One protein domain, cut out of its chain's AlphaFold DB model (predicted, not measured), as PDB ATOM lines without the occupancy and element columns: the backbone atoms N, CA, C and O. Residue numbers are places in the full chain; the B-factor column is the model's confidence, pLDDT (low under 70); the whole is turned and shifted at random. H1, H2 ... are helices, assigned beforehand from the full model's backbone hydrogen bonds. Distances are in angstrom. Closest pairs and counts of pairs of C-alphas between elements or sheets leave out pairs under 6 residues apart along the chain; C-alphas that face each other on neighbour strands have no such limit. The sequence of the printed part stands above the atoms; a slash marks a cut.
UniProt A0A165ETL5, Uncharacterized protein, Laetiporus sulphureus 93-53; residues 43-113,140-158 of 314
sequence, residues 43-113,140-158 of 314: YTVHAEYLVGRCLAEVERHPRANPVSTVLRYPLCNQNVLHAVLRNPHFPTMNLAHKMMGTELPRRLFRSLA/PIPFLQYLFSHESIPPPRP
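Overview. This is residues 43 to 113 and 140 to 158 of the 314 residues of an uncharacterized protein of Laetiporus sulphureus 93-53 (UniProt A0A165ETL5). One long helix, H1, makes one side of a compact body; H3 packs on its first half and the short H2 on its later part, with H2 near the middle of the whole. Three further helices, H4, H5 and H6, are spread round this group, touching no helix, and a short parallel pairing ties residues 102 to 103 to residues 156 to 157. The printed part has 90 residues with six named helices, in the order H1 to H6, and no named strand; the class is all helix, with 52 residues in the helices. The whole is compact, with a radius of gyration of the C-alphas of 12.3 A, and is rounded, with spans of 37 by 30 by 22 A.

Arrangement. H1, residues 43 to 60, touches H2, residues 66 to 71, with its residues 50 to 58 alone. Their closest C-alphas, those of Leu 50 and Val 70, are 6.1 A apart, and the two run opposite ways at a steep tilt of 51 degrees. With residues 43 to 51 alone, H1 touches H3, residues 78 to 86. Here the closest C-alphas are those of Ala 47 and Val 84, 4.8 A apart, and the two run the same way at a steep tilt of 61 degrees. H2 and H3 are close but not clearly touching, with the C-alphas of Val 70 and Leu 81 closest at 7.8 A. H4, residues 95 to 100, is only just apart from H2, the closest C-alphas being 8.3 A apart. H5, residues 107 to 110, is apart from H3 and from H4. H6, residues 141 to 149, is close to H3 but not clearly touching it: the closest C-alphas, those of Gln 78 and Phe 143, are 5.8 A apart. In H2, H3, H4 and H6 every O i to N i+4 pair is within hydrogen-bond range, and in H1 13 of 14 are; H5 is too short for such a pair.

Along the chain. H1 begins at C-alpha 43, (1.167, -3.251, 2.948), and runs 25.7 A from first to last C-alpha, ending at C-alpha 60, (4.405, -24.140, 17.575). H2 spans 8.7 A, H3 12.5 A, H4 8.7 A and H5 4.9 A. H6 spans 11.9 A and ends at C-alpha 149, (-9.171, -17.914, -7.679).

Size, cuts and confidence. The two C-alphas farthest apart are those of Glu 59 and Ala 113, at 37.1 A. Residues 114 to 139 are not printed, and C-alphas 113 and 140 are 11.0 A apart across this cut, which lies in the link from H5 to H6. Of the links that are printed whole, H1 to H2 is tight and the others are short. The mean pLDDT of the printed part is 90.9, and no printed residue is under 70.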
ATOM      1  N   TYR A  43       1.616  -1.853   2.981       95.06
ATOM      2  CA  TYR A  43       1.167  -3.251   2.948       95.06
ATOM      3  C   TYR A  43       2.314  -4.260   3.073       95.06
ATOM      4  O   TYR A  43       2.103  -5.352   3.594       95.06
ATOM      5  N   THR A  44       3.518  -3.904   2.617       95.44
ATOM      6  CA  THR A  44       4.734  -4.719   2.759       95.44
ATOM      7  C   THR A  44       5.157  -4.856   4.220       95.44
ATOM      8  O   THR A  44       5.403  -5.969   4.663       95.44
ATOM      9  N   VAL A  45       5.114  -3.767   4.995       95.69
ATOM     10  CA  VAL A  45       5.402  -3.778   6.440       95.69
ATOM     11  C   VAL A  45       4.374  -4.627   7.191       95.69
ATOM     12  O   VAL A  45       4.717  -5.443   8.046       95.69
ATOM     13  N   HIS A  46       3.087  -4.496   6.845       95.50
ATOM     14  CA  HIS A  46       2.053  -5.384   7.396       95.50
ATOM     15  C   HIS A  46       2.306  -6.845   7.025       95.50
ATOM     16  O   HIS A  46       2.125  -7.724   7.865       95.50
ATOM     17  N   ALA A  47       2.724  -7.115   5.788       96.81
ATOM     18  CA  ALA A  47       3.016  -8.462   5.327       96.81
ATOM     19  C   ALA A  47       4.202  -9.082   6.073       96.81
ATOM     20  O   ALA A  47       4.080 -10.212   6.532       96.81
ATOM     21  N   GLU A  48       5.300  -8.352   6.260       95.62
ATOM     22  CA  GLU A  48       6.472  -8.809   7.021       95.62
ATOM     23  C   GLU A  48       6.110  -9.164   8.462       95.62
ATOM     24  O   GLU A  48       6.416 -10.265   8.926       95.62
ATOM     25  N   TYR A  49       5.360  -8.290   9.140       95.88
ATOM     26  CA  TYR A  49       4.832  -8.585  10.471       95.88
ATOM     27  C   TYR A  49       4.008  -9.881  10.481       95.88
ATOM     28  O   TYR A  49       4.192 -10.741  11.345       95.88
ATOM     29  N   LEU A  50       3.107 -10.059   9.510       96.19
ATOM     30  CA  LEU A  50       2.268 -11.256   9.425       96.19
ATOM     31  C   LEU A  50       3.061 -12.522   9.079       96.19
ATOM     32  O   LEU A  50       2.727 -13.586   9.599       96.19
ATOM     33  N   VAL A  51       4.104 -12.423   8.255       96.25
ATOM     34  CA  VAL A  51       5.019 -13.532   7.949       96.25
ATOM     35  C   VAL A  51       5.754 -13.961   9.216       96.25
ATOM     36  O   VAL A  51       5.707 -15.142   9.555       96.25
ATOM     37  N   GLY A  52       6.325 -13.022   9.978       95.12
ATOM     38  CA  GLY A  52       6.984 -13.327  11.253       95.12
ATOM     39  C   GLY A  52       6.032 -13.981  12.262       95.12
ATOM     40  O   GLY A  52       6.344 -15.018  12.851       95.12
ATOM     41  N   ARG A  53       4.803 -13.457  12.386       94.31
ATOM     42  CA  ARG A  53       3.742 -14.070  13.208       94.31
ATOM     43  C   ARG A  53       3.372 -15.472  12.749       94.31
ATOM     44  O   ARG A  53       3.080 -16.330  13.578       94.31
ATOM     45  N   CYS A  54       3.332 -15.686  11.441       94.38
ATOM     46  CA  CYS A  54       3.004 -16.972  10.858       94.38
ATOM     47  C   CYS A  54       4.107 -18.000  11.114       94.38
ATOM     48  O   CYS A  54       3.791 -19.124  11.491       94.38
ATOM     49  N   LEU A  55       5.377 -17.625  10.955       93.50
ATOM     50  CA  LEU A  55       6.521 -18.496  11.230       93.50
ATOM     51  C   LEU A  55       6.528 -18.956  12.690       93.50
ATOM     52  O   LEU A  55       6.558 -20.158  12.948       93.50
ATOM     53  N   ALA A  56       6.349 -18.021  13.629       92.31
ATOM     54  CA  ALA A  56       6.248 -18.337  15.053       92.31
ATOM     55  C   ALA A  56       5.052 -19.251  15.394       92.31
ATOM     56  O   ALA A  56       5.071 -19.964  16.397       92.31
ATOM     57  N   GLU A  57       3.971 -19.208  14.609       90.81
ATOM     58  CA  GLU A  57       2.807 -20.084  14.786       90.81
ATOM     59  C   GLU A  57       3.044 -21.478  14.204       90.81
ATOM     60  O   GLU A  57       2.687 -22.467  14.837       90.81
ATOM     61  N   VAL A  58       3.645 -21.565  13.017       88.31
ATOM     62  CA  VAL A  58       3.952 -22.836  12.348       88.31
ATOM     63  C   VAL A  58       4.991 -23.627  13.139       88.31
ATOM     64  O   VAL A  58       4.871 -24.844  13.232       88.31
ATOM     65  N   GLU A  59       5.950 -22.957  13.776       88.62
ATOM     66  CA  GLU A  59       6.908 -23.598  14.683       88.62
ATOM     67  C   GLU A  59       6.206 -24.267  15.878       88.62
ATOM     68  O   GLU A  59       6.484 -25.418  16.209       88.62
ATOM     69  N   ARG A  60       5.220 -23.586  16.478       90.12
ATOM     70  CA  ARG A  60       4.405 -24.140  17.575       90.12
ATOM     71  C   ARG A  60       3.406 -25.194  17.095       90.12
ATOM     72  O   ARG A  60       3.093 -26.139  17.822       90.12
ATOM     73  N   HIS A  61       2.888 -25.038  15.881       87.75
ATOM     74  CA  HIS A  61       1.836 -25.868  15.305       87.75
ATOM     75  C   HIS A  61       2.139 -26.208  13.835       87.75
ATOM     76  O   HIS A  61       1.535 -25.625  12.932       87.75
ATOM     77  N   PRO A  62       2.979 -27.227  13.563       81.50
ATOM     78  CA  PRO A  62       3.443 -27.548  12.204       81.50
ATOM     79  C   PRO A  62       2.348 -27.940  11.203       81.50
ATOM     80  O   PRO A  62       2.585 -27.987  10.001       81.50
ATOM     81  N   ARG A  63       1.140 -28.255  11.689       81.50
ATOM     82  CA  ARG A  63      -0.029 -28.599  10.861       81.50
ATOM     83  C   ARG A  63      -0.930 -27.401  10.555       81.50
ATOM     84  O   ARG A  63      -1.911 -27.556   9.827       81.50
ATOM     85  N   ALA A  64      -0.666 -26.233  11.138       84.62
ATOM     86  CA  ALA A  64      -1.468 -25.045  10.895       84.62
ATOM     87  C   ALA A  64      -1.244 -24.553   9.462       84.62
ATOM     88  O   ALA A  64      -0.115 -24.289   9.060       84.62
ATOM     89  N   ASN A  65      -2.326 -24.395   8.696       89.81
ATOM     90  CA  ASN A  65      -2.247 -23.802   7.364       89.81
ATOM     91  C   ASN A  65      -1.789 -22.328   7.494       89.81
ATOM     92  O   ASN A  65      -2.522 -21.529   8.087       89.81
ATOM     93  N   PRO A  66      -0.628 -21.947   6.926       92.62
ATOM     94  CA  PRO A  66      -0.073 -20.600   7.068       92.62
ATOM     95  C   PRO A  66      -1.006 -19.495   6.551       92.62
ATOM     96  O   PRO A  66      -1.143 -18.446   7.179       92.62
ATOM     97  N   VAL A  67      -1.726 -19.742   5.449       94.50
ATOM     98  CA  VAL A  67      -2.692 -18.775   4.899       94.50
ATOM     99  C   VAL A  67      -3.859 -18.585   5.867       94.50
ATOM    100  O   VAL A  67      -4.241 -17.452   6.165       94.50
ATOM    101  N   SER A  68      -4.382 -19.677   6.433       94.44
ATOM    102  CA  SER A  68      -5.415 -19.615   7.476       94.44
ATOM    103  C   SER A  68      -4.946 -18.813   8.690       94.44
ATOM    104  O   SER A  68      -5.724 -18.040   9.248       94.44
ATOM    105  N   THR A  69      -3.680 -18.962   9.090       93.81
ATOM    106  CA  THR A  69      -3.079 -18.213  10.200       93.81
ATOM    107  C   THR A  69      -3.075 -16.717   9.920       93.81
ATOM    108  O   THR A  69      -3.567 -15.939  10.736       93.81
ATOM    109  N   VAL A  70      -2.582 -16.304   8.753       95.31
ATOM    110  CA  VAL A  70      -2.482 -14.887   8.378       95.31
ATOM    111  C   VAL A  70      -3.865 -14.242   8.222       95.31
ATOM    112  O   VAL A  70      -4.080 -13.117   8.675       95.31
ATOM    113  N   LEU A  71      -4.849 -14.957   7.669       94.69
ATOM    114  CA  LEU A  71      -6.219 -14.451   7.511       94.69
ATOM    115  C   LEU A  71      -6.913 -14.119   8.844       94.69
ATOM    116  O   LEU A  71      -7.835 -13.296   8.871       94.69
ATOM    117  N   ARG A  72      -6.494 -14.729   9.965       92.25
ATOM    118  CA  ARG A  72      -7.054 -14.437  11.301       92.25
ATOM    119  C   ARG A  72      -6.798 -12.996  11.738       92.25
ATOM    120  O   ARG A  72      -7.565 -12.471  12.546       92.25
ATOM    121  N   TYR A  73      -5.768 -12.351  11.196       91.31
ATOM    122  CA  TYR A  73      -5.405 -10.992  11.565       91.31
ATOM    123  C   TYR A  73      -6.280  -9.969  10.822       91.31
ATOM    124  O   TYR A  73      -6.478 -10.082   9.608       91.31
ATOM    125  N   PRO A  74      -6.807  -8.938  11.511       88.25
ATOM    126  CA  PRO A  74      -7.568  -7.860  10.872       88.25
ATOM    127  C   PRO A  74      -6.783  -7.089   9.807       88.25
ATOM    128  O   PRO A  74      -7.384  -6.603   8.857       88.25
ATOM    129  N   LEU A  75      -5.454  -7.027   9.946       88.56
ATOM    130  CA  LEU A  75      -4.547  -6.375   8.996       88.56
ATOM    131  C   LEU A  75      -4.487  -7.094   7.640       88.56
ATOM    132  O   LEU A  75      -4.138  -6.488   6.634       88.56
ATOM    133  N   CYS A  76      -4.846  -8.382   7.590       92.94
ATOM    134  CA  CYS A  76      -4.845  -9.150   6.354       92.94
ATOM    135  C   CYS A  76      -6.057  -8.776   5.483       92.94
ATOM    136  O   CYS A  76      -7.173  -9.271   5.689       92.94
ATOM    137  N   ASN A  77      -5.818  -7.881   4.525       91.88
ATOM    138  CA  ASN A  77      -6.688  -7.586   3.388       91.88
ATOM    139  C   ASN A  77      -6.075  -8.158   2.094       91.88
ATOM    140  O   ASN A  77      -5.020  -8.788   2.132       91.88
ATOM    141  N   GLN A  78      -6.721  -7.943   0.946       93.38
ATOM    142  CA  GLN A  78      -6.247  -8.466  -0.339       93.38
ATOM    143  C   GLN A  78      -4.811  -8.032  -0.676       93.38
ATOM    144  O   GLN A  78      -3.998  -8.874  -1.048       93.38
ATOM    145  N   ASN A  79      -4.485  -6.749  -0.500       93.75
ATOM    146  CA  ASN A  79      -3.167  -6.202  -0.835       93.75
ATOM    147  C   ASN A  79      -2.078  -6.735   0.103       93.75
ATOM    148  O   ASN A  79      -0.999  -7.118  -0.345       93.75
ATOM    149  N   VAL A  80      -2.378  -6.814   1.400       95.75
ATOM    150  CA  VAL A  80      -1.460  -7.373   2.398       95.75
ATOM    151  C   VAL A  80      -1.245  -8.863   2.148       95.75
ATOM    152  O   VAL A  80      -0.106  -9.313   2.136       95.75
ATOM    153  N   LEU A  81      -2.303  -9.634   1.875       95.94
ATOM    154  CA  LEU A  81      -2.167 -11.056   1.559       95.94
ATOM    155  C   LEU A  81      -1.350 -11.276   0.281       95.94
ATOM    156  O   LEU A  81      -0.519 -12.177   0.235       95.94
ATOM    157  N   HIS A  82      -1.557 -10.447  -0.739       95.25
ATOM    158  CA  HIS A  82      -0.755 -10.483  -1.955       95.25
ATOM    159  C   HIS A  82       0.740 -10.269  -1.664       95.25
ATOM    160  O   HIS A  82       1.577 -11.022  -2.159       95.25
ATOM    161  N   ALA A  83       1.076  -9.293  -0.813       96.44
ATOM    162  CA  ALA A  83       2.449  -9.055  -0.373       96.44
ATOM    163  C   ALA A  83       3.008 -10.215   0.477       96.44
ATOM    164  O   ALA A  83       4.151 -10.614   0.273       96.44
ATOM    165  N   VAL A  84       2.200 -10.812   1.362       96.69
ATOM    166  CA  VAL A  84       2.584 -11.997   2.156       96.69
ATOM    167  C   VAL A  84       2.962 -13.167   1.248       96.69
ATOM    168  O   VAL A  84       4.011 -13.769   1.441       96.69
ATOM    169  N   LEU A  85       2.140 -13.473   0.240       94.94
ATOM    170  CA  LEU A  85       2.371 -14.609  -0.661       94.94
ATOM    171  C   LEU A  85       3.600 -14.432  -1.564       94.94
ATOM    172  O   LEU A  85       4.126 -15.421  -2.067       94.94
ATOM    173  N   ARG A  86       4.048 -13.191  -1.779       94.75
ATOM    174  CA  ARG A  86       5.281 -12.870  -2.513       94.75
ATOM    175  C   ARG A  86       6.525 -12.852  -1.627       94.75
ATOM    176  O   ARG A  86       7.629 -12.795  -2.160       94.75
ATOM    177  N   ASN A  87       6.366 -12.867  -0.305       94.62
ATOM    178  CA  ASN A  87       7.493 -12.796   0.611       94.62
ATOM    179  C   ASN A  87       8.281 -14.126   0.588       94.62
ATOM    180  O   ASN A  87       7.685 -15.173   0.853       94.62
ATOM    181  N   PRO A  88       9.604 -14.111   0.332       93.06
ATOM    182  CA  PRO A  88      10.429 -15.323   0.280       93.06
ATOM    183  C   PRO A  88      10.441 -16.141   1.578       93.06
ATOM    184  O   PRO A  88      10.660 -17.348   1.543       93.06
ATOM    185  N   HIS A  89      10.210 -15.494   2.722       92.94
ATOM    186  CA  HIS A  89      10.173 -16.145   4.030       92.94
ATOM    187  C   HIS A  89       8.804 -16.743   4.367       92.94
ATOM    188  O   HIS A  89       8.657 -17.391   5.405       92.94
ATOM    189  N   PHE A  90       7.783 -16.538   3.528       93.75
ATOM    190  CA  PHE A  90       6.480 -17.138   3.770       93.75
ATOM    191  C   PHE A  90       6.552 -18.664   3.581       93.75
ATOM    192  O   PHE A  90       7.067 -19.128   2.562       93.75
ATOM    193  N   PRO A  91       6.036 -19.470   4.533       90.06
ATOM    194  CA  PRO A  91       6.141 -20.921   4.447       90.06
ATOM    195  C   PRO A  91       5.542 -21.473   3.154       90.06
ATOM    196  O   PRO A  91       4.442 -21.097   2.753       90.06
ATOM    197  N   THR A  92       6.222 -22.431   2.528       86.25
ATOM    198  CA  THR A  92       5.703 -23.118   1.341       86.25
ATOM    199  C   THR A  92       4.535 -24.037   1.700       86.25
ATOM    200  O   THR A  92       4.581 -24.774   2.690       86.25
ATOM    201  N   MET A  93       3.482 -24.050   0.879       84.19
ATOM    202  CA  MET A  93       2.345 -24.951   1.089       84.19
ATOM    203  C   MET A  93       2.705 -26.384   0.688       84.19
ATOM    204  O   MET A  93       2.962 -26.657  -0.482       84.19
ATOM    205  N   ASN A  94       2.657 -27.319   1.638       81.69
ATOM    206  CA  ASN A  94       2.771 -28.746   1.346       81.69
ATOM    207  C   ASN A  94       1.418 -29.339   0.893       81.69
ATOM    208  O   ASN A  94       0.369 -28.687   0.931       81.69
ATOM    209  N   LEU A  95       1.437 -30.608   0.474       81.06
ATOM    210  CA  LEU A  95       0.232 -31.322   0.044       81.06
ATOM    211  C   LEU A  95      -0.825 -31.409   1.158       81.06
ATOM    212  O   LEU A  95      -2.013 -31.257   0.882       81.06
ATOM    213  N   ALA A  96      -0.407 -31.575   2.416       81.38
ATOM    214  CA  ALA A  96      -1.325 -31.635   3.552       81.38
ATOM    215  C   ALA A  96      -2.110 -30.322   3.724       81.38
ATOM    216  O   ALA A  96      -3.320 -30.359   3.944       81.38
ATOM    217  N   HIS A  97      -1.470 -29.162   3.549       82.69
ATOM    218  CA  HIS A  97      -2.144 -27.860   3.569       82.69
ATOM    219  C   HIS A  97      -3.170 -27.737   2.439       82.69
ATOM    220  O   HIS A  97      -4.275 -27.245   2.670       82.69
ATOM    221  N   LYS A  98      -2.844 -28.238   1.238       81.88
ATOM    222  CA  LYS A  98      -3.778 -28.275   0.100       81.88
ATOM    223  C   LYS A  98      -4.996 -29.154   0.383       81.88
ATOM    224  O   LYS A  98      -6.111 -28.741   0.085       81.88
ATOM    225  N   MET A  99      -4.794 -30.316   1.004       82.75
ATOM    226  CA  MET A  99      -5.879 -31.233   1.373       82.75
ATOM    227  C   MET A  99      -6.768 -30.685   2.494       82.75
ATOM    228  O   MET A  99      -7.985 -30.837   2.441       82.75
ATOM    229  N   MET A 100      -6.182 -30.035   3.505       83.31
ATOM    230  CA  MET A 100      -6.943 -29.432   4.608       83.31
ATOM    231  C   MET A 100      -7.713 -28.174   4.184       83.31
ATOM    232  O   MET A 100      -8.708 -27.828   4.822       83.31
ATOM    233  N   GLY A 101      -7.272 -27.500   3.118       88.25
ATOM    234  CA  GLY A 101      -7.867 -26.267   2.618       88.25
ATOM    235  C   GLY A 101      -7.608 -25.055   3.519       88.25
ATOM    236  O   GLY A 101      -7.038 -25.155   4.612       88.25
ATOM    237  N   THR A 102      -8.020 -23.881   3.049       94.19
ATOM    238  CA  THR A 102      -7.879 -22.620   3.796       94.19
ATOM    239  C   THR A 102      -9.128 -22.361   4.637       94.19
ATOM    240  O   THR A 102     -10.251 -22.403   4.144       94.19
ATOM    241  N   GLU A 103      -8.962 -22.104   5.931       95.00
ATOM    242  CA  GLU A 103     -10.061 -21.744   6.827       95.00
ATOM    243  C   GLU A 103     -10.440 -20.276   6.629       95.00
ATOM    244  O   GLU A 103      -9.586 -19.396   6.697       95.00
ATOM    245  N   LEU A 104     -11.729 -20.006   6.416       94.75
ATOM    246  CA  LEU A 104     -12.253 -18.648   6.306       94.75
ATOM    247  C   LEU A 104     -12.603 -18.117   7.704       94.75
ATOM    248  O   LEU A 104     -13.578 -18.582   8.306       94.75
ATOM    249  N   PRO A 105     -11.851 -17.147   8.256       93.81
ATOM    250  CA  PRO A 105     -12.087 -16.676   9.610       93.81
ATOM    251  C   PRO A 105     -13.363 -15.844   9.702       93.81
ATOM    252  O   PRO A 105     -13.700 -15.049   8.823       93.81
ATOM    253  N   ARG A 106     -14.042 -15.957  10.850       92.62
ATOM    254  CA  ARG A 106     -15.305 -15.255  11.132       92.62
ATOM    255  C   ARG A 106     -15.223 -13.741  10.927       92.62
ATOM    256  O   ARG A 106     -16.230 -13.125  10.590       92.62
ATOM    257  N   ARG A 107     -14.037 -13.141  11.103       91.56
ATOM    258  CA  ARG A 107     -13.821 -11.701  10.895       91.56
ATOM    259  C   ARG A 107     -14.182 -11.229   9.489       91.56
ATOM    260  O   ARG A 107     -14.587 -10.084   9.368       91.56
ATOM    261  N   LEU A 108     -14.071 -12.083   8.466       91.00
ATOM    262  CA  LEU A 108     -14.420 -11.726   7.084       91.00
ATOM    263  C   LEU A 108     -15.922 -11.472   6.906       91.00
ATOM    264  O   LEU A 108     -16.326 -10.818   5.957       91.00
ATOM    265  N   PHE A 109     -16.743 -11.973   7.833       91.56
ATOM    266  CA  PHE A 109     -18.201 -11.883   7.777       91.56
ATOM    267  C   PHE A 109     -18.789 -11.095   8.961       91.56
ATOM    268  O   PHE A 109     -19.998 -10.878   9.032       91.56
ATOM    269  N   ARG A 110     -17.959 -10.674   9.928       84.69
ATOM    270  CA  ARG A 110     -18.426 -10.020  11.163       84.69
ATOM    271  C   ARG A 110     -18.974  -8.614  10.905       84.69
ATOM    272  O   ARG A 110     -19.942  -8.251  11.567       84.69
ATOM    273  N   SER A 111     -18.380  -7.864   9.972       78.50
ATOM    274  CA  SER A 111     -18.773  -6.486   9.629       78.50
ATOM    275  C   SER A 111     -19.999  -6.393   8.720       78.50
ATOM    276  O   SER A 111     -20.506  -5.293   8.533       78.50
ATOM    277  N   LEU A 112     -20.509  -7.519   8.196       80.38
ATOM    278  CA  LEU A 112     -21.630  -7.511   7.255       80.38
ATOM    279  C   LEU A 112     -22.850  -6.808   7.862       80.38
ATOM    280  O   LEU A 112     -23.443  -7.282   8.839       80.38
ATOM    281  N   ALA A 113     -23.212  -5.677   7.261       70.56
ATOM    282  CA  ALA A 113     -24.348  -4.860   7.650       70.56
ATOM    283  C   ALA A 113     -25.551  -5.134   6.732       70.56
ATOM    284  O   ALA A 113     -25.367  -5.330   5.529       70.56
ATOM    285  N   PRO A 140     -18.073  -9.048   1.354       85.88
ATOM    286  CA  PRO A 140     -16.663  -9.439   1.273       85.88
ATOM    287  C   PRO A 140     -16.282 -10.060  -0.097       85.88
ATOM    288  O   PRO A 140     -15.246 -10.715  -0.212       85.88
ATOM    289  N   ILE A 141     -17.119  -9.913  -1.133       89.25
ATOM    290  CA  ILE A 141     -17.043 -10.712  -2.371       89.25
ATOM    291  C   ILE A 141     -15.720 -10.545  -3.137       89.25
ATOM    292  O   ILE A 141     -15.149 -11.579  -3.468       89.25
ATOM    293  N   PRO A 142     -15.181  -9.335  -3.397       91.19
ATOM    294  CA  PRO A 142     -13.929  -9.188  -4.146       91.19
ATOM    295  C   PRO A 142     -12.757  -9.910  -3.478       91.19
ATOM    296  O   PRO A 142     -12.012 -10.644  -4.125       91.19
ATOM    297  N   PHE A 143     -12.647  -9.791  -2.152       91.81
ATOM    298  CA  PHE A 143     -11.588 -10.476  -1.423       91.81
ATOM    299  C   PHE A 143     -11.799 -11.994  -1.418       91.81
ATOM    300  O   PHE A 143     -10.844 -12.747  -1.575       91.81
ATOM    301  N   LEU A 144     -13.044 -12.469  -1.303       94.44
ATOM    302  CA  LEU A 144     -13.330 -13.895  -1.454       94.44
ATOM    303  C   LEU A 144     -13.005 -14.393  -2.869       94.44
ATOM    304  O   LEU A 144     -12.389 -15.443  -3.002       94.44
ATOM    305  N   GLN A 145     -13.354 -13.651  -3.921       93.94
ATOM    306  CA  GLN A 145     -12.992 -13.990  -5.299       93.94
ATOM    307  C   GLN A 145     -11.479 -14.138  -5.446       93.94
ATOM    308  O   GLN A 145     -11.026 -15.132  -6.012       93.94
ATOM    309  N   TYR A 146     -10.703 -13.216  -4.869       94.38
ATOM    310  CA  TYR A 146      -9.249 -13.339  -4.806       94.38
ATOM    311  C   TYR A 146      -8.829 -14.645  -4.113       94.38
ATOM    312  O   TYR A 146      -8.083 -15.424  -4.692       94.38
ATOM    313  N   LEU A 147      -9.366 -14.956  -2.927       94.69
ATOM    314  CA  LEU A 147      -9.027 -16.190  -2.200       94.69
ATOM    315  C   LEU A 147      -9.369 -17.478  -2.963       94.69
ATOM    316  O   LEU A 147      -8.612 -18.442  -2.893       94.69
ATOM    317  N   PHE A 148     -10.512 -17.519  -3.650       93.62
ATOM    318  CA  PHE A 148     -10.993 -18.712  -4.356       93.62
ATOM    319  C   PHE A 148     -10.360 -18.908  -5.742       93.62
ATOM    320  O   PHE A 148     -10.394 -20.024  -6.254       93.62
ATOM    321  N   SER A 149      -9.803 -17.856  -6.350       93.31
ATOM    322  CA  SER A 149      -9.171 -17.914  -7.679       93.31
ATOM    323  C   SER A 149      -7.644 -18.018  -7.642       93.31
ATOM    324  O   SER A 149      -7.037 -18.338  -8.659       93.31
ATOM    325  N   HIS A 150      -7.010 -17.765  -6.496       91.75
ATOM    326  CA  HIS A 150      -5.554 -17.716  -6.402       91.75
ATOM    327  C   HIS A 150      -4.914 -19.112  -6.382       91.75
ATOM    328  O   HIS A 150      -5.141 -19.898  -5.465       91.75
ATOM    329  N   GLU A 151      -4.026 -19.388  -7.335       87.44
ATOM    330  CA  GLU A 151      -3.419 -20.715  -7.538       87.44
ATOM    331  C   GLU A 151      -2.560 -21.200  -6.360       87.44
ATOM    332  O   GLU A 151      -2.522 -22.391  -6.044       87.44
ATOM    333  N   SER A 152      -1.861 -20.278  -5.689       86.56
ATOM    334  CA  SER A 152      -1.001 -20.621  -4.548       86.56
ATOM    335  C   SER A 152      -1.757 -20.793  -3.228       86.56
ATOM    336  O   SER A 152      -1.186 -21.307  -2.263       86.56
ATOM    337  N   ILE A 153      -3.027 -20.380  -3.164       91.12
ATOM    338  CA  ILE A 153      -3.833 -20.479  -1.949       91.12
ATOM    339  C   ILE A 153      -4.510 -21.855  -1.929       91.12
ATOM    340  O   ILE A 153      -5.220 -22.204  -2.872       91.12
ATOM    341  N   PRO A 154      -4.343 -22.658  -0.859       90.25
ATOM    342  CA  PRO A 154      -5.125 -23.876  -0.686       90.25
ATOM    343  C   PRO A 154      -6.624 -23.566  -0.772       90.25
ATOM    344  O   PRO A 154      -7.050 -22.566  -0.187       90.25
ATOM    345  N   PRO A 155      -7.435 -24.410  -1.431       89.81
ATOM    346  CA  PRO A 155      -8.833 -24.101  -1.710       89.81
ATOM    347  C   PRO A 155      -9.562 -23.695  -0.419       89.81
ATOM    348  O   PRO A 155      -9.534 -24.451   0.563       89.81
ATOM    349  N   PRO A 156     -10.172 -22.495  -0.361       94.88
ATOM    350  CA  PRO A 156     -10.871 -22.065   0.836       94.88
ATOM    351  C   PRO A 156     -12.065 -22.966   1.149       94.88
ATOM    352  O   PRO A 156     -12.816 -23.367   0.262       94.88
ATOM    353  N   ARG A 157     -12.265 -23.261   2.433       94.88
ATOM    354  CA  ARG A 157     -13.395 -24.044   2.931       94.88
ATOM    355  C   ARG A 157     -14.579 -23.112   3.195       94.88
ATOM    356  O   ARG A 157     -14.557 -22.401   4.211       94.88
ATOM    357  N   PRO A 158     -15.628 -23.119   2.353       93.88
ATOM    358  CA  PRO A 158     -16.779 -22.230   2.528       93.88
ATOM    359  C   PRO A 158     -17.546 -22.504   3.833       93.88
ATOM    360  O   PRO A 158     -18.134 -21.593   4.411       93.88
TER     361      PRO A 158